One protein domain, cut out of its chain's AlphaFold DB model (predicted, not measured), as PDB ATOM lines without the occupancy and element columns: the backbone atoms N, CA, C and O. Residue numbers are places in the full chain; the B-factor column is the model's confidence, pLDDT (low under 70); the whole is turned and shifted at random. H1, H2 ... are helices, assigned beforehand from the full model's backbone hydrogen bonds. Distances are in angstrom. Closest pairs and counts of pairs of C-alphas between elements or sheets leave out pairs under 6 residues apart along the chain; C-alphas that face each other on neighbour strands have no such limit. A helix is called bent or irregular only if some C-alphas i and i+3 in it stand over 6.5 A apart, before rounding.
ATOM      1  N   ASP A 163      92.285 123.529 181.934       89.44
ATOM      2  CA  ASP A 163      92.417 122.590 180.820       89.44
ATOM      3  C   ASP A 163      93.418 123.100 179.777       89.44
ATOM      4  O   ASP A 163      94.294 122.361 179.329       89.44
ATOM      5  N   THR A 164      93.347 124.383 179.430       90.12
ATOM      6  CA  THR A 164      94.263 125.023 178.482       90.12
ATOM      7  C   THR A 164      95.679 125.074 179.053       90.12
ATOM      8  O   THR A 164      96.644 124.827 178.331       90.12
ATOM      9  N   HIS A 165      95.838 125.330 180.354       88.31
ATOM     10  CA  HIS A 165      97.156 125.282 180.992       88.31
ATOM     11  C   HIS A 165      97.753 123.863 180.979       88.31
ATOM     12  O   HIS A 165      98.941 123.693 180.689       88.31
ATOM     13  N   ALA A 166      96.934 122.837 181.232       92.69
ATOM     14  CA  ALA A 166      97.357 121.441 181.131       92.69
ATOM     15  C   ALA A 166      97.763 121.066 179.693       92.69
ATOM     16  O   ALA A 166      98.813 120.450 179.495       92.69
ATOM     17  N   GLU A 167      96.987 121.494 178.693       94.06
ATOM     18  CA  GLU A 167      97.297 121.273 177.275       94.06
ATOM     19  C   GLU A 167      98.612 121.958 176.874       94.06
ATOM     20  O   GLU A 167      99.450 121.348 176.215       94.06
ATOM     21  N   MET A 168      98.869 123.183 177.342       95.88
ATOM     22  CA  MET A 168     100.145 123.868 177.101       95.88
ATOM     23  C   MET A 168     101.337 123.126 177.718       95.88
ATOM     24  O   MET A 168     102.392 123.020 177.087       95.88
ATOM     25  N   GLY A 169     101.173 122.573 178.923       95.75
ATOM     26  CA  GLY A 169     102.185 121.723 179.554       95.75
ATOM     27  C   GLY A 169     102.469 120.457 178.742       95.75
ATOM     28  O   GLY A 169     103.632 120.098 178.534       95.75
ATOM     29  N   LYS A 170     101.418 119.816 178.218       97.19
ATOM     30  CA  LYS A 170     101.526 118.655 177.325       97.19
ATOM     31  C   LYS A 170     102.236 119.014 176.017       97.19
ATOM     32  O   LYS A 170     103.198 118.340 175.661       97.19
ATOM     33  N   ILE A 171     101.848 120.107 175.360       97.31
ATOM     34  CA  ILE A 171     102.491 120.605 174.132       97.31
ATOM     35  C   ILE A 171     103.985 120.863 174.362       97.31
ATOM     36  O   ILE A 171     104.812 120.479 173.535       97.31
ATOM     37  N   ALA A 172     104.355 121.476 175.492       97.31
ATOM     38  CA  ALA A 172     105.755 121.713 175.834       97.31
ATOM     39  C   ALA A 172     106.536 120.398 176.011       97.31
ATOM     40  O   ALA A 172     107.667 120.277 175.531       97.31
ATOM     41  N   ALA A 173     105.951 119.408 176.688       97.81
ATOM     42  CA  ALA A 173     106.569 118.097 176.869       97.81
ATOM     43  C   ALA A 173     106.740 117.362 175.528       97.81
ATOM     44  O   ALA A 173     107.828 116.861 175.238       97.81
ATOM     45  N   GLU A 174     105.706 117.359 174.684       98.12
ATOM     46  CA  GLU A 174     105.729 116.739 173.357       98.12
ATOM     47  C   GLU A 174     106.749 117.407 172.425       98.12
ATOM     48  O   GLU A 174     107.497 116.709 171.743       98.12
ATOM     49  N   ALA A 175     106.853 118.743 172.433       97.19
ATOM     50  CA  ALA A 175     107.845 119.473 171.640       97.19
ATOM     51  C   ALA A 175     109.285 119.107 172.039       97.19
ATOM     52  O   ALA A 175     110.124 118.837 171.177       97.19
ATOM     53  N   ASN A 176     109.569 119.051 173.345       97.38
ATOM     54  CA  ASN A 176     110.885 118.660 173.854       97.38
ATOM     55  C   ASN A 176     111.224 117.204 173.511       97.38
ATOM     56  O   ASN A 176     112.361 116.905 173.137       97.38
ATOM     57  N   GLN A 177     110.246 116.301 173.613       97.88
ATOM     58  CA  GLN A 177     110.435 114.901 173.249       97.88
ATOM     59  C   GLN A 177     110.685 114.751 171.739       97.88
ATOM     60  O   GLN A 177     111.655 114.105 171.351       97.88
ATOM     61  N   ALA A 178     109.907 115.433 170.893       96.56
ATOM     62  CA  ALA A 178     110.101 115.423 169.444       96.56
ATOM     63  C   ALA A 178     111.480 115.967 169.031       96.56
ATOM     64  O   ALA A 178     112.126 115.397 168.153       96.56
ATOM     65  N   LEU A 179     111.965 117.033 169.681       96.56
ATOM     66  CA  LEU A 179     113.326 117.542 169.470       96.56
ATOM     67  C   LEU A 179     114.390 116.518 169.855       96.56
ATOM     68  O   LEU A 179     115.352 116.326 169.116       96.56
ATOM     69  N   LYS A 180     114.224 115.849 171.000       96.38
ATOM     70  CA  LYS A 180     115.150 114.806 171.448       96.38
ATOM     71  C   LYS A 180     115.221 113.658 170.439       96.38
ATOM     72  O   LYS A 180     116.322 113.211 170.121       96.38
ATOM     73  N   ASP A 181     114.078 113.227 169.914       96.25
ATOM     74  CA  ASP A 181     114.003 112.143 168.932       96.25
ATOM     75  C   ASP A 181     114.620 112.551 167.585       96.25
ATOM     76  O   ASP A 181     115.391 111.789 166.999       96.25
ATOM     77  N   LEU A 182     114.375 113.786 167.128       95.56
ATOM     78  CA  LEU A 182     115.013 114.347 165.932       95.56
ATOM     79  C   LEU A 182     116.535 114.445 166.096       95.56
ATOM     80  O   LEU A 182     117.281 114.025 165.215       95.56
ATOM     81  N   TYR A 183     117.025 114.920 167.240       94.12
ATOM     82  CA  TYR A 183     118.463 114.976 167.499       94.12
ATOM     83  C   TYR A 183     119.111 113.600 167.651       94.12
ATOM     84  O   TYR A 183     120.270 113.432 167.273       94.12
ATOM     85  N   ALA A 184     118.377 112.600 168.140       94.44
ATOM     86  CA  ALA A 184     118.848 111.218 168.151       94.44
ATOM     87  C   ALA A 184     118.947 110.631 166.731       94.44
ATOM     88  O   ALA A 184     119.863 109.852 166.462       94.44
ATOM     89  N   LYS A 185     118.048 111.025 165.815       94.50
ATOM     90  CA  LYS A 185     118.074 110.620 164.399       94.50
ATOM     91  C   LYS A 185     119.289 111.183 163.648       94.50
ATOM     92  O   LYS A 185     119.817 110.503 162.770       94.50
ATOM     93  N   TYR A 186     119.754 112.386 163.998       93.19
ATOM     94  CA  TYR A 186     120.873 113.062 163.326       93.19
ATOM     95  C   TYR A 186     122.066 113.270 164.269       93.19
ATOM     96  O   TYR A 186     122.245 114.371 164.806       93.19
ATOM     97  N   PRO A 187     122.923 112.249 164.473       90.19
ATOM     98  CA  PRO A 187     124.137 112.426 165.258       90.19
ATOM     99  C   PRO A 187     125.020 113.503 164.619       90.19
ATOM    100  O   PRO A 187     125.054 113.655 163.403       90.19
ATOM    101  N   LYS A 188     125.773 114.256 165.430       87.31
ATOM    102  CA  LYS A 188     126.585 115.384 164.931       87.31
ATOM    103  C   LYS A 188     127.530 114.981 163.792       87.31
ATOM    104  O   LYS A 188     127.756 115.779 162.883       87.31
ATOM    105  N   PHE A 189     128.061 113.762 163.862       86.62
ATOM    106  CA  PHE A 189     128.909 113.165 162.843       86.62
ATOM    107  C   PHE A 189     128.476 111.723 162.561       86.62
ATOM    108  O   PHE A 189     128.005 111.039 163.471       86.62
ATOM    109  N   ASP A 190     128.629 111.276 161.317       89.62
ATOM    110  CA  ASP A 190     128.469 109.876 160.928       89.62
ATOM    111  C   ASP A 190     129.702 109.036 161.322       89.62
ATOM    112  O   ASP A 190     130.657 109.532 161.927       89.62
ATOM    113  N   ALA A 191     129.677 107.741 160.990       90.31
ATOM    114  CA  ALA A 191     130.773 106.815 161.285       90.31
ATOM    115  C   ALA A 191     132.105 107.201 160.607       90.31
ATOM    116  O   ALA A 191     133.163 106.785 161.076       90.31
ATOM    117  N   ASP A 192     132.053 108.022 159.555       90.19
ATOM    118  CA  ASP A 192     133.214 108.510 158.810       90.19
ATOM    119  C   ASP A 192     133.695 109.885 159.315       90.19
ATOM    120  O   ASP A 192     134.614 110.480 158.745       90.19
ATOM    121  N   GLY A 193     133.081 110.422 160.376       90.69
ATOM    122  CA  GLY A 193     133.403 111.738 160.927       90.69
ATOM    123  C   GLY A 193     132.864 112.911 160.102       90.69
ATOM    124  O   GLY A 193     133.253 114.056 160.350       90.69
ATOM    125  N   LYS A 194     131.973 112.677 159.131       91.88
ATOM    126  CA  LYS A 194     131.324 113.747 158.362       91.88
ATOM    127  C   LYS A 194     130.110 114.261 159.110       91.88
ATOM    128  O   LYS A 194     129.404 113.512 159.773       91.88
ATOM    129  N   ARG A 195     129.849 115.564 158.999       90.44
ATOM    130  CA  ARG A 195     128.682 116.178 159.634       90.44
ATOM    131  C   ARG A 195     127.403 115.621 159.011       90.44
ATOM    132  O   ARG A 195     127.209 115.770 157.807       90.44
ATOM    133  N   VAL A 196     126.518 115.059 159.831       91.50
ATOM    134  CA  VAL A 196     125.184 114.673 159.360       91.50
ATOM    135  C   VAL A 196     124.354 115.937 159.183       91.50
ATOM    136  O   VAL A 196     124.271 116.784 160.078       91.50
ATOM    137  N   VAL A 197     123.767 116.078 158.001       92.50
ATOM    138  CA  VAL A 197     122.843 117.161 157.679       92.50
ATOM    139  C   VAL A 197     121.441 116.562 157.705       92.50
ATOM    140  O   VAL A 197     121.208 115.599 156.972       92.50
ATOM    141  N   PRO A 198     120.526 117.076 158.546       93.69
ATOM    142  CA  PRO A 198     119.136 116.659 158.488       93.69
ATOM    143  C   PRO A 198     118.565 116.870 157.089       93.69
ATOM    144  O   PRO A 198     118.925 117.847 156.421       93.69
ATOM    145  N   ASP A 199     117.673 115.979 156.656       93.75
ATOM    146  CA  ASP A 199     116.879 116.250 155.458       93.75
ATOM    147  C   ASP A 199     116.074 117.553 155.642       93.75
ATOM    148  O   ASP A 199     115.889 118.004 156.780       93.75
ATOM    149  N   PRO A 200     115.663 118.220 154.546       90.81
ATOM    150  CA  PRO A 200     114.987 119.508 154.637       90.81
ATOM    151  C   PRO A 200     113.797 119.481 155.602       90.81
ATOM    152  O   PRO A 200     113.759 120.291 156.528       90.81
ATOM    153  N   ASP A 201     112.895 118.512 155.474       91.00
ATOM    154  CA  ASP A 201     111.693 118.432 156.309       91.00
ATOM    155  C   ASP A 201     112.035 118.333 157.800       91.00
ATOM    156  O   ASP A 201     111.500 119.086 158.616       91.00
ATOM    157  N   ASP A 202     112.979 117.473 158.182       94.19
ATOM    158  CA  ASP A 202     113.381 117.371 159.582       94.19
ATOM    159  C   ASP A 202     114.186 118.586 160.060       94.19
ATOM    160  O   ASP A 202     114.060 118.979 161.222       94.19
ATOM    161  N   LYS A 203     114.946 119.256 159.185       93.19
ATOM    162  CA  LYS A 203     115.596 120.538 159.506       93.19
ATOM    163  C   LYS A 203     114.563 121.617 159.842       93.19
ATOM    164  O   LYS A 203     114.758 122.366 160.802       93.19
ATOM    165  N   GLU A 204     113.480 121.701 159.075       94.12
ATOM    166  CA  GLU A 204     112.370 122.622 159.340       94.12
ATOM    167  C   GLU A 204     111.644 122.257 160.633       94.12
ATOM    168  O   GLU A 204     111.442 123.130 161.479       94.12
ATOM    169  N   ARG A 205     111.351 120.968 160.855       95.69
ATOM    170  CA  ARG A 205     110.724 120.490 162.097       95.69
ATOM    171  C   ARG A 205     111.560 120.815 163.331       95.69
ATOM    172  O   ARG A 205     110.995 121.274 164.324       95.69
ATOM    173  N   ILE A 206     112.880 120.613 163.271       95.69
ATOM    174  CA  ILE A 206     113.810 120.990 164.346       95.69
ATOM    175  C   ILE A 206     113.689 122.490 164.620       95.69
ATOM    176  O   ILE A 206     113.345 122.875 165.737       95.69
ATOM    177  N   ALA A 207     113.887 123.336 163.603       95.06
ATOM    178  CA  ALA A 207     113.842 124.790 163.767       95.06
ATOM    179  C   ALA A 207     112.498 125.267 164.346       95.06
ATOM    180  O   ALA A 207     112.457 126.121 165.239       95.06
ATOM    181  N   ARG A 208     111.394 124.673 163.885       96.75
ATOM    182  CA  ARG A 208     110.042 124.976 164.350       96.75
ATOM    183  C   ARG A 208     109.827 124.597 165.815       96.75
ATOM    184  O   ARG A 208     109.286 125.404 166.575       96.75
ATOM    185  N   TYR A 209     110.247 123.406 166.243       98.12
ATOM    186  CA  TYR A 209     110.096 122.991 167.642       98.12
ATOM    187  C   TYR A 209     111.057 123.719 168.586       98.12
ATOM    188  O   TYR A 209     110.679 124.007 169.724       98.12
ATOM    189  N   GLU A 210     112.257 124.087 168.135       97.25
ATOM    190  CA  GLU A 210     113.154 124.955 168.905       97.25
ATOM    191  C   GLU A 210     112.538 126.336 169.117       97.25
ATOM    192  O   GLU A 210     112.522 126.851 170.238       97.25
ATOM    193  N   ASN A 211     111.980 126.924 168.054       97.31
ATOM    194  CA  ASN A 211     111.281 128.198 168.138       97.31
ATOM    195  C   ASN A 211     110.074 128.105 169.085       97.31
ATOM    196  O   ASN A 211     109.910 128.972 169.941       97.31
ATOM    197  N   LEU A 212     109.269 127.038 168.998       98.25
ATOM    198  CA  LEU A 212     108.152 126.814 169.923       98.25
ATOM    199  C   LEU A 212     108.643 126.710 171.373       98.25
ATOM    200  O   LEU A 212     108.170 127.449 172.232       98.25
ATOM    201  N   THR A 213     109.635 125.862 171.643       97.88
ATOM    202  CA  THR A 213     110.196 125.657 172.990       97.88
ATOM    203  C   THR A 213     110.751 126.955 173.577       97.88
ATOM    204  O   THR A 213     110.617 127.209 174.773       97.88
ATOM    205  N   ASN A 214     111.357 127.809 172.751       97.06
ATOM    206  CA  ASN A 214     111.844 129.114 173.186       97.06
ATOM    207  C   ASN A 214     110.710 130.117 173.425       97.06
ATOM    208  O   ASN A 214     110.750 130.834 174.424       97.06
ATOM    209  N   SER A 215     109.684 130.145 172.575       96.56
ATOM    210  CA  SER A 215     108.500 130.984 172.783       96.56
ATOM    211  C   SER A 215     107.736 130.609 174.051       96.56
ATOM    212  O   SER A 215     107.307 131.500 174.774       96.56
ATOM    213  N   LEU A 216     107.636 129.318 174.380       96.44
ATOM    214  CA  LEU A 216     106.955 128.839 175.590       96.44
ATOM    215  C   LEU A 216     107.648 129.254 176.900       96.44
ATOM    216  O   LEU A 216     107.025 129.215 177.955       96.44
ATOM    217  N   LYS A 217     108.910 129.701 176.850       96.06
ATOM    218  CA  LYS A 217     109.607 130.294 178.009       96.06
ATOM    219  C   LYS A 217     109.171 131.737 178.285       96.06
ATOM    220  O   LYS A 217     109.462 132.261 179.357       96.06
ATOM    221  N   SER A 218     108.524 132.399 177.324       96.56
ATOM    222  CA  SER A 218     107.979 133.750 177.474       96.56
ATOM    223  C   SER A 218     106.513 133.661 177.908       96.56
ATOM    224  O   SER A 218     105.699 133.159 177.131       96.56
ATOM    225  N   PRO A 219     106.143 134.175 179.101       94.19
ATOM    226  CA  PRO A 219     104.760 134.131 179.578       94.19
ATOM    227  C   PRO A 219     103.765 134.757 178.596       94.19
ATOM    228  O   PRO A 219     102.717 134.179 178.335       94.19
ATOM    229  N   ASP A 220     104.118 135.889 177.982       95.00
ATOM    230  CA  ASP A 220     103.241 136.578 177.030       95.00
ATOM    231  C   ASP A 220     102.973 135.727 175.783       95.00
ATOM    232  O   ASP A 220     101.824 135.569 175.371       95.00
ATOM    233  N   LYS A 221     104.017 135.122 175.203       95.25
ATOM    234  CA  LYS A 221     103.863 134.242 174.033       95.25
ATOM    235  C   LYS A 221     103.126 132.951 174.386       95.25
ATOM    236  O   LYS A 221     102.295 132.498 173.602       95.25
ATOM    237  N   ALA A 222     103.397 132.376 175.557       95.25
ATOM    238  CA  ALA A 222     102.678 131.206 176.048       95.25
ATOM    239  C   ALA A 222     101.181 131.508 176.229       95.25
ATOM    240  O   ALA A 222     100.351 130.735 175.759       95.25
ATOM    241  N   ASN A 223     100.831 132.661 176.807       93.88
ATOM    242  CA  ASN A 223      99.442 133.094 176.973       93.88
ATOM    243  C   ASN A 223      98.744 133.354 175.631       93.88
ATOM    244  O   ASN A 223      97.580 133.000 175.472       93.88
ATOM    245  N   GLN A 224      99.447 133.927 174.649       95.12
ATOM    246  CA  GLN A 224      98.911 134.102 173.293       95.12
ATOM    247  C   GLN A 224      98.618 132.757 172.614       95.12
ATOM    248  O   GLN A 224      97.556 132.594 172.017       95.12
ATOM    249  N   LEU A 225      99.528 131.782 172.725       96.75
ATOM    250  CA  LEU A 225      99.311 130.432 172.190       96.75
ATOM    251  C   LEU A 225      98.165 129.714 172.915       96.75
ATOM    252  O   LEU A 225      97.319 129.113 172.259       96.75
ATOM    253  N   ALA A 226      98.100 129.832 174.241       96.12
ATOM    254  CA  ALA A 226      97.019 129.284 175.053       96.12
ATOM    255  C   ALA A 226      95.653 129.844 174.627       96.12
ATOM    256  O   ALA A 226      94.717 129.079 174.407       96.12
ATOM    257  N   ALA A 227      95.549 131.163 174.439       96.25
ATOM    258  CA  ALA A 227      94.324 131.806 173.967       96.25
ATOM    259  C   ALA A 227      93.917 131.314 172.569       96.25
ATOM    260  O   ALA A 227      92.744 131.016 172.337       96.25
ATOM    261  N   ALA A 228      94.881 131.173 171.652       96.50
ATOM    262  CA  ALA A 228      94.628 130.651 170.311       96.50
ATOM    263  C   ALA A 228      94.140 129.193 170.341       96.50
ATOM    264  O   ALA A 228      93.203 128.845 169.625       96.50
ATOM    265  N   ILE A 229      94.727 128.347 171.192       96.62
ATOM    266  CA  ILE A 229      94.285 126.960 171.385       96.62
ATOM    267  C   ILE A 229      92.879 126.929 171.976       96.62
ATOM    268  O   ILE A 229      92.005 126.267 171.426       96.62
ATOM    269  N   ALA A 230      92.618 127.684 173.044       96.19
ATOM    270  CA  ALA A 230      91.302 127.731 173.675       96.19
ATOM    271  C   ALA A 230      90.202 128.166 172.692       96.19
ATOM    272  O   ALA A 230      89.109 127.597 172.704       96.19
ATOM    273  N   ALA A 231      90.507 129.122 171.808       97.12
ATOM    274  CA  ALA A 231      89.588 129.598 170.778       97.12
ATOM    275  C   ALA A 231      89.304 128.563 169.674       97.12
ATOM    276  O   ALA A 231      88.238 128.616 169.067       97.12
ATOM    277  N   ASN A 232      90.225 127.626 169.419       97.31
ATOM    278  CA  ASN A 232      90.156 126.707 168.276       97.31
ATOM    279  C   ASN A 232      90.118 125.217 168.662       97.31
ATOM    280  O   ASN A 232      90.069 124.373 167.776       97.31
ATOM    281  N   LYS A 233      90.095 124.855 169.952       95.94
ATOM    282  CA  LYS A 233      90.183 123.452 170.414       95.94
ATOM    283  C   LYS A 233      89.086 122.520 169.889       95.94
ATOM    284  O   LYS A 233      89.273 121.312 169.863       95.94
ATOM    285  N   ASN A 234      87.946 123.079 169.484       96.75
ATOM    286  CA  ASN A 234      86.825 122.329 168.911       96.75
ATOM    287  C   ASN A 234      86.791 122.387 167.375       96.75
ATOM    288  O   ASN A 234      85.883 121.823 166.767       96.75
ATOM    289  N   ASP A 235      87.739 123.083 166.747       98.44
ATOM    290  CA  ASP A 235      87.798 123.215 165.299       98.44
ATOM    291  C   ASP A 235      88.267 121.896 164.644       98.44
ATOM    292  O   ASP A 235      89.204 121.259 165.145       98.44
ATOM    293  N   PRO A 236      87.662 121.456 163.522       98.56
ATOM    294  CA  PRO A 236      88.093 120.244 162.825       98.56
ATOM    295  C   PRO A 236      89.574 120.244 162.422       98.56
ATOM    296  O   PRO A 236      90.212 119.193 162.490       98.56
ATOM    297  N   LEU A 237      90.149 121.396 162.055       98.38
ATOM    298  CA  LEU A 237      91.571 121.505 161.730       98.38
ATOM    299  C   LEU A 237      92.451 121.312 162.973       98.38
ATOM    300  O   LEU A 237      93.486 120.650 162.883       98.38
ATOM    301  N   TYR A 238      92.044 121.829 164.139       98.12
ATOM    302  CA  TYR A 238      92.762 121.571 165.395       98.12
ATOM    303  C   TYR A 238      92.784 120.073 165.706       98.12
ATOM    304  O   TYR A 238      93.843 119.515 165.988       98.12
ATOM    305  N   ASN A 239      91.632 119.409 165.587       97.69
ATOM    306  CA  ASN A 239      91.514 117.970 165.824       97.69
ATOM    307  C   ASN A 239      92.362 117.141 164.847       97.69
ATOM    308  O   ASN A 239      92.941 116.133 165.243       97.69
ATOM    309  N   TYR A 240      92.462 117.580 163.590       98.00
ATOM    310  CA  TYR A 240      93.292 116.936 162.571       98.00
ATOM    311  C   TYR A 240      94.796 117.096 162.837       98.00
ATOM    312  O   TYR A 240      95.560 116.140 162.717       98.00
ATOM    313  N   LEU A 241      95.236 118.304 163.199       97.56
ATOM    314  CA  LEU A 241      96.650 118.602 163.435       97.56
ATOM    315  C   LEU A 241      97.145 118.100 164.799       97.56
ATOM    316  O   LEU A 241      98.307 117.710 164.934       97.56
ATOM    317  N   GLY A 242      96.286 118.140 165.816       97.62
ATOM    318  CA  GLY A 242      96.668 118.007 167.217       97.62
ATOM    319  C   GLY A 242      97.373 119.255 167.771       97.62
ATOM    320  O   GLY A 242      97.893 120.098 167.029       97.62
ATOM    321  N   GLY A 243      97.422 119.355 169.104       97.56
ATOM    322  CA  GLY A 243      97.903 120.545 169.817       97.56
ATOM    323  C   GLY A 243      99.344 120.939 169.486       97.56
ATOM    324  O   GLY A 243      99.612 122.109 169.202       97.56
ATOM    325  N   LEU A 244     100.276 119.974 169.437       98.12
ATOM    326  CA  LEU A 244     101.682 120.258 169.125       98.12
ATOM    327  C   LEU A 244     101.844 120.905 167.746       98.12
ATOM    328  O   LEU A 244     102.523 121.927 167.615       98.12
ATOM    329  N   ARG A 245     101.242 120.317 166.703       97.69
ATOM    330  CA  ARG A 245     101.375 120.840 165.337       97.69
ATOM    331  C   ARG A 245     100.722 122.206 165.230       97.69
ATOM    332  O   ARG A 245     101.392 123.124 164.767       97.69
ATOM    333  N   PHE A 246      99.501 122.351 165.746       98.31
ATOM    334  CA  PHE A 246      98.770 123.616 165.779       98.31
ATOM    335  C   PHE A 246      99.604 124.744 166.406       98.31
ATOM    336  O   PHE A 246      99.868 125.759 165.757       98.31
ATOM    337  N   ALA A 247     100.106 124.542 167.629       98.25
ATOM    338  CA  ALA A 247     100.913 125.540 168.330       98.25
ATOM    339  C   ALA A 247     102.227 125.842 167.596       98.25
ATOM    340  O   ALA A 247     102.639 127.001 167.486       98.25
ATOM    341  N   SER A 248     102.885 124.805 167.069       98.31
ATOM    342  CA  SER A 248     104.159 124.954 166.365       98.31
ATOM    343  C   SER A 248     104.011 125.709 165.037       98.31
ATOM    344  O   SER A 248     104.843 126.563 164.734       98.31
ATOM    345  N   PHE A 249     102.938 125.451 164.282       98.25
ATOM    346  CA  PHE A 249     102.637 126.120 163.014       98.25
ATOM    347  C   PHE A 249     102.310 127.587 163.259       98.25
ATOM    348  O   PHE A 249     102.874 128.457 162.599       98.25
ATOM    349  N   LEU A 250     101.479 127.878 164.264       97.94
ATOM    350  CA  LEU A 250     101.125 129.251 164.613       97.94
ATOM    351  C   LEU A 250     102.353 130.070 165.019       97.94
ATOM    352  O   LEU A 250     102.570 131.174 164.514       97.94
ATOM    353  N   ASN A 251     103.173 129.522 165.920       97.75
ATOM    354  CA  ASN A 251     104.371 130.198 166.409       97.75
ATOM    355  C   ASN A 251     105.386 130.455 165.283       97.75
ATOM    356  O   ASN A 251     106.001 131.523 165.227       97.75
ATOM    357  N   GLN A 252     105.564 129.489 164.380       97.25
ATOM    358  CA  GLN A 252     106.518 129.623 163.284       97.25
ATOM    359  C   GLN A 252     106.015 130.552 162.180       97.25
ATOM    360  O   GLN A 252     106.789 131.389 161.721       97.25
ATOM    361  N   SER A 253     104.729 130.482 161.827       96.19
ATOM    362  CA  SER A 253     104.095 131.405 160.882       96.19
ATOM    363  C   SER A 253     104.256 132.861 161.335       96.19
ATOM    364  O   SER A 253     104.784 133.674 160.580       96.19
ATOM    365  N   LYS A 254     103.931 133.169 162.603       95.25
ATOM    366  CA  LYS A 254     104.135 134.509 163.190       95.25
ATOM    367  C   LYS A 254     105.604 134.940 163.128       95.25
ATOM    368  O   LYS A 254     105.912 136.040 162.675       95.25
ATOM    369  N   SER A 255     106.532 134.050 163.496       94.88
ATOM    370  CA  SER A 255     107.964 134.363 163.406       94.88
ATOM    371  C   SER A 255     108.430 134.652 161.978       94.88
ATOM    372  O   SER A 255     109.356 135.449 161.822       94.88
ATOM    373  N   ASN A 256     107.879 133.982 160.966       93.81
ATOM    374  CA  ASN A 256     108.275 134.185 159.576       93.81
ATOM    375  C   ASN A 256     107.767 135.532 159.060       93.81
ATOM    376  O   ASN A 256     108.564 136.291 158.508       93.81
ATOM    377  N   THR A 257     106.513 135.880 159.358       92.75
ATOM    378  CA  THR A 257     105.943 137.180 158.977       92.75
ATOM    379  C   THR A 257     106.647 138.352 159.659       92.75
ATOM    380  O   THR A 257     106.914 139.362 159.009       92.75
ATOM    381  N   ASP A 258     107.028 138.198 160.935       92.62
ATOM    382  CA  ASP A 258     107.791 139.214 161.674       92.62
ATOM    383  C   ASP A 258     109.174 139.444 161.045       92.62
ATOM    384  O   ASP A 258     109.626 140.579 160.900       92.62
ATOM    385  N   LYS A 259     109.856 138.362 160.643       92.56
ATOM    386  CA  LYS A 259     111.192 138.424 160.027       92.56
ATOM    387  C   LYS A 259     111.165 138.997 158.615       92.56
ATOM    388  O   LYS A 259     112.111 139.679 158.229       92.56
ATOM    389  N   SER A 260     110.128 138.696 157.836       90.88
ATOM    390  CA  SER A 260     109.996 139.198 156.468       90.88
ATOM    391  C   SER A 260     109.493 140.641 156.412       90.88
ATOM    392  O   SER A 260     109.602 141.270 155.362       90.88
ATOM    393  N   GLY A 261     108.913 141.157 157.502       92.31
ATOM    394  CA  GLY A 261     108.232 142.452 157.514       92.31
ATOM    395  C   GLY A 261     106.980 142.463 156.634       92.31
ATOM    396  O   GLY A 261     106.631 143.503 156.075       92.31
ATOM    397  N   ALA A 262     106.336 141.304 156.456       91.38
ATOM    398  CA  ALA A 262     105.117 141.227 155.659       91.38
ATOM    399  C   ALA A 262     103.979 141.999 156.346       91.38
ATOM    400  O   ALA A 262     103.895 141.989 157.577       91.38
ATOM    401  N   PRO A 263     103.104 142.669 155.574       90.50
ATOM    402  CA  PRO A 263     101.992 143.407 156.150       90.50
ATOM    403  C   PRO A 263     101.031 142.458 156.866       90.50
ATOM    404  O   PRO A 263     100.795 141.339 156.412       90.50
ATOM    405  N   ASP A 264     100.429 142.925 157.957       92.69
ATOM    406  CA  ASP A 264      99.293 142.219 158.536       92.69
ATOM    407  C   ASP A 264      98.072 142.397 157.631       92.69
ATOM    408  O   ASP A 264      97.525 143.491 157.493       92.69
ATOM    409  N   VAL A 265      97.666 141.305 156.991       95.31
ATOM    410  CA  VAL A 265      96.507 141.251 156.093       95.31
ATOM    411  C   VAL A 265      95.229 140.798 156.812       95.31
ATOM    412  O   VAL A 265      94.240 140.457 156.169       95.31
ATOM    413  N   GLY A 266      95.230 140.752 158.150       95.88
ATOM    414  CA  GLY A 266      94.050 140.377 158.935       95.88
ATOM    415  C   GLY A 266      93.702 138.887 158.854       95.88
ATOM    416  O   GLY A 266      92.529 138.508 158.955       95.88
ATOM    417  N   MET A 267      94.705 138.027 158.648       97.44
ATOM    418  CA  MET A 267      94.523 136.580 158.781       97.44
ATOM    419  C   MET A 267      94.272 136.205 160.243       97.44
ATOM    420  O   MET A 267      94.993 136.658 161.138       97.44
ATOM    421  N   THR A 268      93.301 135.328 160.474       97.94
ATOM    422  CA  THR A 268      93.083 134.700 161.780       97.94
ATOM    423  C   THR A 268      94.219 133.725 162.101       97.94
ATOM    424  O   THR A 268      94.970 133.297 161.221       97.94
ATOM    425  N   ASP A 269      94.355 133.338 163.371       97.81
ATOM    426  CA  ASP A 269      95.377 132.365 163.772       97.81
ATOM    427  C   ASP A 269      95.211 131.023 163.030       97.81
ATOM    428  O   ASP A 269      96.203 130.441 162.594       97.81
ATOM    429  N   ILE A 270      93.974 130.556 162.818       98.44
ATOM    430  CA  ILE A 270      93.710 129.274 162.150       98.44
ATOM    431  C   ILE A 270      93.977 129.313 160.638       98.44
ATOM    432  O   ILE A 270      94.527 128.366 160.080       98.44
ATOM    433  N   GLU A 271      93.700 130.443 159.989       98.62
ATOM    434  CA  GLU A 271      94.071 130.702 158.592       98.62
ATOM    435  C   GLU A 271      95.595 130.721 158.406       98.62
ATOM    436  O   GLU A 271      96.114 130.110 157.471       98.62
ATOM    437  N   ARG A 272      96.334 131.359 159.329       97.69
ATOM    438  CA  ARG A 272      97.809 131.366 159.318       97.69
ATOM    439  C   ARG A 272      98.381 129.960 159.461       97.69
ATOM    440  O   ARG A 272      99.321 129.612 158.750       97.69
ATOM    441  N   ILE A 273      97.812 129.158 160.359       98.38
ATOM    442  CA  ILE A 273      98.200 127.757 160.568       98.38
ATOM    443  C   ILE A 273      97.969 126.939 159.301       98.38
ATOM    444  O   ILE A 273      98.859 126.190 158.897       98.38
ATOM    445  N   ALA A 274      96.806 127.097 158.666       98.56
ATOM    446  CA  ALA A 274      96.482 126.390 157.439       98.56
ATOM    447  C   ALA A 274      97.443 126.786 156.304       98.56
ATOM    448  O   ALA A 274      98.091 125.920 155.715       98.56
ATOM    449  N   LEU A 275      97.634 128.081 156.042       98.38
ATOM    450  CA  LEU A 275      98.545 128.521 154.984       98.38
ATOM    451  C   LEU A 275      99.993 128.076 155.240       98.38
ATOM    452  O   LEU A 275     100.627 127.518 154.348       98.38
ATOM    453  N   TYR A 276     100.493 128.245 156.468       98.12
ATOM    454  CA  TYR A 276     101.829 127.783 156.846       98.12
ATOM    455  C   TYR A 276     101.978 126.283 156.627       98.12
ATOM    456  O   TYR A 276     102.896 125.830 155.945       98.12
ATOM    457  N   GLY A 277     101.065 125.495 157.188       97.56
ATOM    458  CA  GLY A 277     101.182 124.051 157.137       97.56
ATOM    459  C   GLY A 277     101.030 123.497 155.717       97.56
ATOM    460  O   GLY A 277     101.699 122.518 155.398       97.56
ATOM    461  N   TYR A 278     100.261 124.154 154.833       97.81
ATOM    462  CA  TYR A 278     100.225 123.797 153.408       97.81
ATOM    463  C   TYR A 278     101.622 123.835 152.776       97.81
ATOM    464  O   TYR A 278     101.906 123.041 151.900       97.81
ATOM    465  N   THR A 279     102.519 124.703 153.229       96.56
ATOM    466  CA  THR A 279     103.887 124.792 152.684       96.56
ATOM    467  C   THR A 279     104.887 123.850 153.374       96.56
ATOM    468  O   THR A 279     106.090 123.914 153.137       96.56
ATOM    469  N   THR A 280     104.397 122.963 154.246       95.31
ATOM    470  CA  THR A 280     105.160 121.850 154.837       95.31
ATOM    471  C   THR A 280     104.855 120.547 154.085       95.31
ATOM    472  O   THR A 280     104.113 120.547 153.106       95.31
ATOM    473  N   GLY A 281     105.329 119.400 154.581       90.94
ATOM    474  CA  GLY A 281     104.944 118.083 154.053       90.94
ATOM    475  C   GLY A 281     103.429 117.780 154.047       90.94
ATOM    476  O   GLY A 281     102.993 116.892 153.309       90.94
ATOM    477  N   ASP A 282     102.600 118.527 154.793       93.75
ATOM    478  CA  ASP A 282     101.135 118.333 154.826       93.75
ATOM    479  C   ASP A 282     100.427 118.613 153.500       93.75
ATOM    480  O   ASP A 282      99.326 118.098 153.273       93.75
ATOM    481  N   TYR A 283     101.058 119.372 152.601       95.00
ATOM    482  CA  TYR A 283     100.517 119.663 151.275       95.00
ATOM    483  C   TYR A 283     100.090 118.386 150.532       95.00
ATOM    484  O   TYR A 283      99.101 118.400 149.800       95.00
ATOM    485  N   THR A 284     100.798 117.267 150.749       95.00
ATOM    486  CA  THR A 284     100.513 115.981 150.098       95.00
ATOM    487  C   THR A 284      99.130 115.458 150.479       95.00
ATOM    488  O   THR A 284      98.382 115.013 149.607       95.00
ATOM    489  N   ALA A 285      98.761 115.544 151.761       96.62
ATOM    490  CA  ALA A 285      97.467 115.073 152.247       96.62
ATOM    491  C   ALA A 285      96.324 115.953 151.719       96.62
ATOM    492  O   ALA A 285      95.350 115.441 151.162       96.62
ATOM    493  N   ILE A 286      96.482 117.276 151.816       97.31
ATOM    494  CA  ILE A 286      95.460 118.253 151.413       97.31
ATOM    495  C   ILE A 286      95.243 118.207 149.898       97.31
ATOM    496  O   ILE A 286      94.118 118.012 149.437       97.31
ATOM    497  N   ASN A 287      96.313 118.322 149.102       97.12
ATOM    498  CA  ASN A 287      96.204 118.288 147.643       97.12
ATOM    499  C   ASN A 287      95.774 116.911 147.127       97.12
ATOM    500  O   ASN A 287      95.077 116.832 146.114       97.12
ATOM    501  N   GLY A 288      96.169 115.830 147.806       96.19
ATOM    502  CA  GLY A 288      95.701 114.482 147.503       96.19
ATOM    503  C   GLY A 288      94.183 114.367 147.640       96.19
ATOM    504  O   GLY A 288      93.519 113.917 146.702       96.19
ATOM    505  N   ALA A 289      93.627 114.831 148.763       97.50
ATOM    506  CA  ALA A 289      92.186 114.824 149.003       97.50
ATOM    507  C   ALA A 289      91.432 115.749 148.035       97.50
ATOM    508  O   ALA A 289      90.482 115.313 147.386       97.50
ATOM    509  N   LEU A 290      91.911 116.982 147.839       97.81
ATOM    510  CA  LEU A 290      91.320 117.937 146.895       97.81
ATOM    511  C   LEU A 290      91.250 117.379 145.467       97.81
ATOM    512  O   LEU A 290      90.208 117.468 144.823       97.81
ATOM    513  N   ARG A 291      92.318 116.753 144.959       95.56
ATOM    514  CA  ARG A 291      92.306 116.168 143.604       95.56
ATOM    515  C   ARG A 291      91.408 114.944 143.508       95.56
ATOM    516  O   ARG A 291      90.658 114.818 142.541       95.56
ATOM    517  N   LYS A 292      91.469 114.051 144.500       95.81
ATOM    518  CA  LYS A 292      90.658 112.825 144.535       95.81
ATOM    519  C   LYS A 292      89.162 113.139 144.588       95.81
ATOM    520  O   LYS A 292      88.371 112.450 143.949       95.81
ATOM    521  N   GLU A 293      88.790 114.185 145.315       96.56
ATOM    522  CA  GLU A 293      87.400 114.522 145.637       96.56
ATOM    523  C   GLU A 293      86.938 115.811 144.939       96.56
ATOM    524  O   GLU A 293      85.961 116.443 145.337       96.56
ATOM    525  N   LYS A 294      87.635 116.194 143.858       95.38
ATOM    526  CA  LYS A 294      87.298 117.319 142.968       95.38
ATOM    527  C   LYS A 294      86.991 118.621 143.721       95.38
ATOM    528  O   LYS A 294      85.981 119.276 143.473       95.38
ATOM    529  N   GLY A 295      87.869 118.968 144.654       94.69
ATOM    530  CA  GLY A 295      87.817 120.196 145.442       94.69
ATOM    531  C   GLY A 295      87.015 120.084 146.738       94.69
ATOM    532  O   GLY A 295      86.997 121.042 147.498       94.69
ATOM    533  N   ASN A 296      86.392 118.934 147.022       95.94
ATOM    534  CA  ASN A 296      85.516 118.757 148.186       95.94
ATOM    535  C   ASN A 296      85.943 117.553 149.045       95.94
ATOM    536  O   ASN A 296      85.305 116.503 148.960       95.94
ATOM    537  N   PRO A 297      87.015 117.669 149.854       97.50
ATOM    538  CA  PRO A 297      87.440 116.604 150.758       97.50
ATOM    539  C   PRO A 297      86.312 116.187 151.712       97.50
ATOM    540  O   PRO A 297      85.656 117.038 152.310       97.50
ATOM    541  N   SER A 298      86.103 114.885 151.877       97.50
ATOM    542  CA  SER A 298      85.099 114.315 152.786       97.50
ATOM    543  C   SER A 298      85.573 114.232 154.234       97.50
ATOM    544  O   SER A 298      84.744 114.232 155.145       97.50
ATOM    545  N   ASP A 299      86.888 114.180 154.465       98.25
ATOM    546  CA  ASP A 299      87.459 114.269 155.807       98.25
ATOM    547  C   ASP A 299      87.248 115.690 156.371       98.25
ATOM    548  O   ASP A 299      87.720 116.655 155.763       98.25
ATOM    549  N   PRO A 300      86.565 115.856 157.523       98.38
ATOM    550  CA  PRO A 300      86.253 117.180 158.065       98.38
ATOM    551  C   PRO A 300      87.492 118.016 158.393       98.38
ATOM    552  O   PRO A 300      87.464 119.240 158.260       98.38
ATOM    553  N   GLY A 301      88.575 117.360 158.814       98.38
ATOM    554  CA  GLY A 301      89.846 117.997 159.122       98.38
ATOM    555  C   GLY A 301      90.492 118.581 157.877       98.38
ATOM    556  O   GLY A 301      90.809 119.766 157.850       98.38
ATOM    557  N   LEU A 302      90.621 117.776 156.820       98.31
ATOM    558  CA  LEU A 302      91.161 118.206 155.526       98.31
ATOM    559  C   LEU A 302      90.260 119.219 154.814       98.31
ATOM    560  O   LEU A 302      90.774 120.121 154.152       98.31
ATOM    561  N   ALA A 303      88.938 119.111 154.960       98.56
ATOM    562  CA  ALA A 303      87.994 120.095 154.438       98.56
ATOM    563  C   ALA A 303      88.174 121.457 155.125       98.56
ATOM    564  O   ALA A 303      88.310 122.475 154.444       98.56
ATOM    565  N   ALA A 304      88.245 121.477 156.463       98.69
ATOM    566  CA  ALA A 304      88.543 122.688 157.225       98.69
ATOM    567  C   ALA A 304      89.930 123.239 156.872       98.69
ATOM    568  O   ALA A 304      90.078 124.439 156.661       98.69
ATOM    569  N   TYR A 305      90.924 122.362 156.717       98.56
ATOM    570  CA  TYR A 305      92.266 122.732 156.279       98.56
ATOM    571  C   TYR A 305      92.227 123.484 154.943       98.56
ATOM    572  O   TYR A 305      92.666 124.633 154.858       98.56
ATOM    573  N   ALA A 306      91.674 122.859 153.901       98.50
ATOM    574  CA  ALA A 306      91.595 123.456 152.575       98.50
ATOM    575  C   ALA A 306      90.820 124.780 152.599       98.50
ATOM    576  O   ALA A 306      91.251 125.750 151.974       98.50
ATOM    577  N   LYS A 307      89.723 124.844 153.364       98.56
ATOM    578  CA  LYS A 307      88.934 126.065 153.529       98.56
ATOM    579  C   LYS A 307      89.760 127.189 154.160       98.56
ATOM    580  O   LYS A 307      89.863 128.252 153.565       98.56
ATOM    581  N   TYR A 308      90.388 126.963 155.313       98.75
ATOM    582  CA  TYR A 308      91.149 128.010 155.998       98.75
ATOM    583  C   TYR A 308      92.382 128.462 155.214       98.75
ATOM    584  O   TYR A 308      92.718 129.642 155.248       98.75
ATOM    585  N   ALA A 309      93.037 127.568 154.465       98.50
ATOM    586  CA  ALA A 309      94.121 127.958 153.562       98.50
ATOM    587  C   ALA A 309      93.608 128.820 152.392       98.50
ATOM    588  O   ALA A 309      94.246 129.806 152.030       98.50
ATOM    589  N   THR A 310      92.434 128.490 151.844       98.31
ATOM    590  CA  THR A 310      91.748 129.281 150.808       98.31
ATOM    591  C   THR A 310      91.376 130.667 151.346       98.31
ATOM    592  O   THR A 310      91.792 131.669 150.769       98.31
ATOM    593  N   ASP A 311      90.701 130.738 152.499       98.50
ATOM    594  CA  ASP A 311      90.326 131.996 153.163       98.50
ATOM    595  C   ASP A 311      91.569 132.871 153.453       98.50
ATOM    596  O   ASP A 311      91.544 134.090 153.273       98.50
ATOM    597  N   ALA A 312      92.686 132.257 153.870       98.31
ATOM    598  CA  ALA A 312      93.952 132.957 154.086       98.31
ATOM    599  C   ALA A 312      94.486 133.575 152.784       98.31
ATOM    600  O   ALA A 312      94.877 134.742 152.758       98.31
ATOM    601  N   MET A 313      94.492 132.804 151.694       97.88
ATOM    602  CA  MET A 313      94.952 133.274 150.389       97.88
ATOM    603  C   MET A 313      94.088 134.409 149.832       97.88
ATOM    604  O   MET A 313      94.629 135.332 149.228       97.88
ATOM    605  N   GLU A 314      92.772 134.397 150.055       97.75
ATOM    606  CA  GLU A 314      91.873 135.477 149.615       97.75
ATOM    607  C   GLU A 314      92.217 136.835 150.241       97.75
ATOM    608  O   GLU A 314      92.018 137.872 149.607       97.75
ATOM    609  N   LYS A 315      92.794 136.838 151.449       97.88
ATOM    610  CA  LYS A 315      93.246 138.055 152.145       97.88
ATOM    611  C   LYS A 315      94.568 138.606 151.610       97.88
ATOM    612  O   LYS A 315      94.908 139.756 151.889       97.88
ATOM    613  N   LEU A 316      95.326 137.813 150.856       96.75
ATOM    614  CA  LEU A 316      96.585 138.251 150.264       96.75
ATOM    615  C   LEU A 316      96.340 139.086 149.000       96.75
ATOM    616  O   LEU A 316      95.402 138.813 148.245       96.75
TER     617      LEU A 316
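This is residues 163 to 316 of the 417 residues of the protein "ADPrib_exo_Tox domain-containing protein" of Polyangiaceae bacterium (UniProt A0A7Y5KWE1). A sharply kinked helix, H4, makes the core, with H1, H2 and H3 packed on one side of it and H5 and H7 on the other, while H6 packs on H7 away from H4. The helices mostly cross, H1 and H2 form a hairpin whose link reaches out to one end of the longest axis, and residues 257 to 262, of which 257 to 260 belong to H4, stick out. The printed part has 154 residues, with seven named helices, H1 to H7 in order, and no named strand: all helix. It is compact, with a radius of gyration of the C-alphas of 16.6 A and spans of 50 by 39 by 32 A.

H1, residues 163 to 185, touches H2, residues 200 to 215, with its residues 172 to 182 alone, the closest C-alphas being those of Ala 175 and Tyr 209, 5.8 A apart. The two are a hairpin at a steep tilt of 41 degrees, opposite ways. With residues 164 to 168 alone H1 touches H3, residues 219 to 232, closest at the C-alphas of Thr 164 and Ala 226, 6.1 A. The hub is H4, residues 236 to 260, which touches five helices, is irregular, with C-alphas 240 and 243 9.3 A apart, and has a kink of 102 degrees near residue 243. H3 and H4 are also a hairpin, closest at the C-alphas of Leu 225 and Ala 247, 6.4 A. H5, residues 269 to 278, touches residues 246 to 253 of H4 alone, about perpendicular at 88 degrees, with the C-alphas of Leu 250 and Ile 273 closest at 5.2 A. H7, residues 300 to 314, touches H5, with the C-alphas of Leu 275 and Ala 309 closest at 4.7 A. H6, residues 283 to 292, touches H7, closest at the C-alphas of Ile 286 and Leu 302, 5.9 A, and is apart from H4. Every O i to N i+4 pair is within hydrogen-bond range in H1, H2, H3, H5, H6 and H7, and 18 of 21 are in H4.

H1 begins at C-alpha 163, (92.417, 122.590, 180.820), and is 32.7 A long. H2 is 22.4 A long, H3 19.9 A, H4 29.7 A, H5 14.3 A and H6 13.8 A. H7, 20.9 A long, ends at C-alpha 314, (91.873, 135.477, 149.615).

The C-alphas of Asp 192 and Gly 266 are the two farthest apart, at 50.5 A. The link from H1 to H2, residues 186 to 199, is long. The printed part has no cut, its mean pLDDT is 95.8, and no printed residue is under 70.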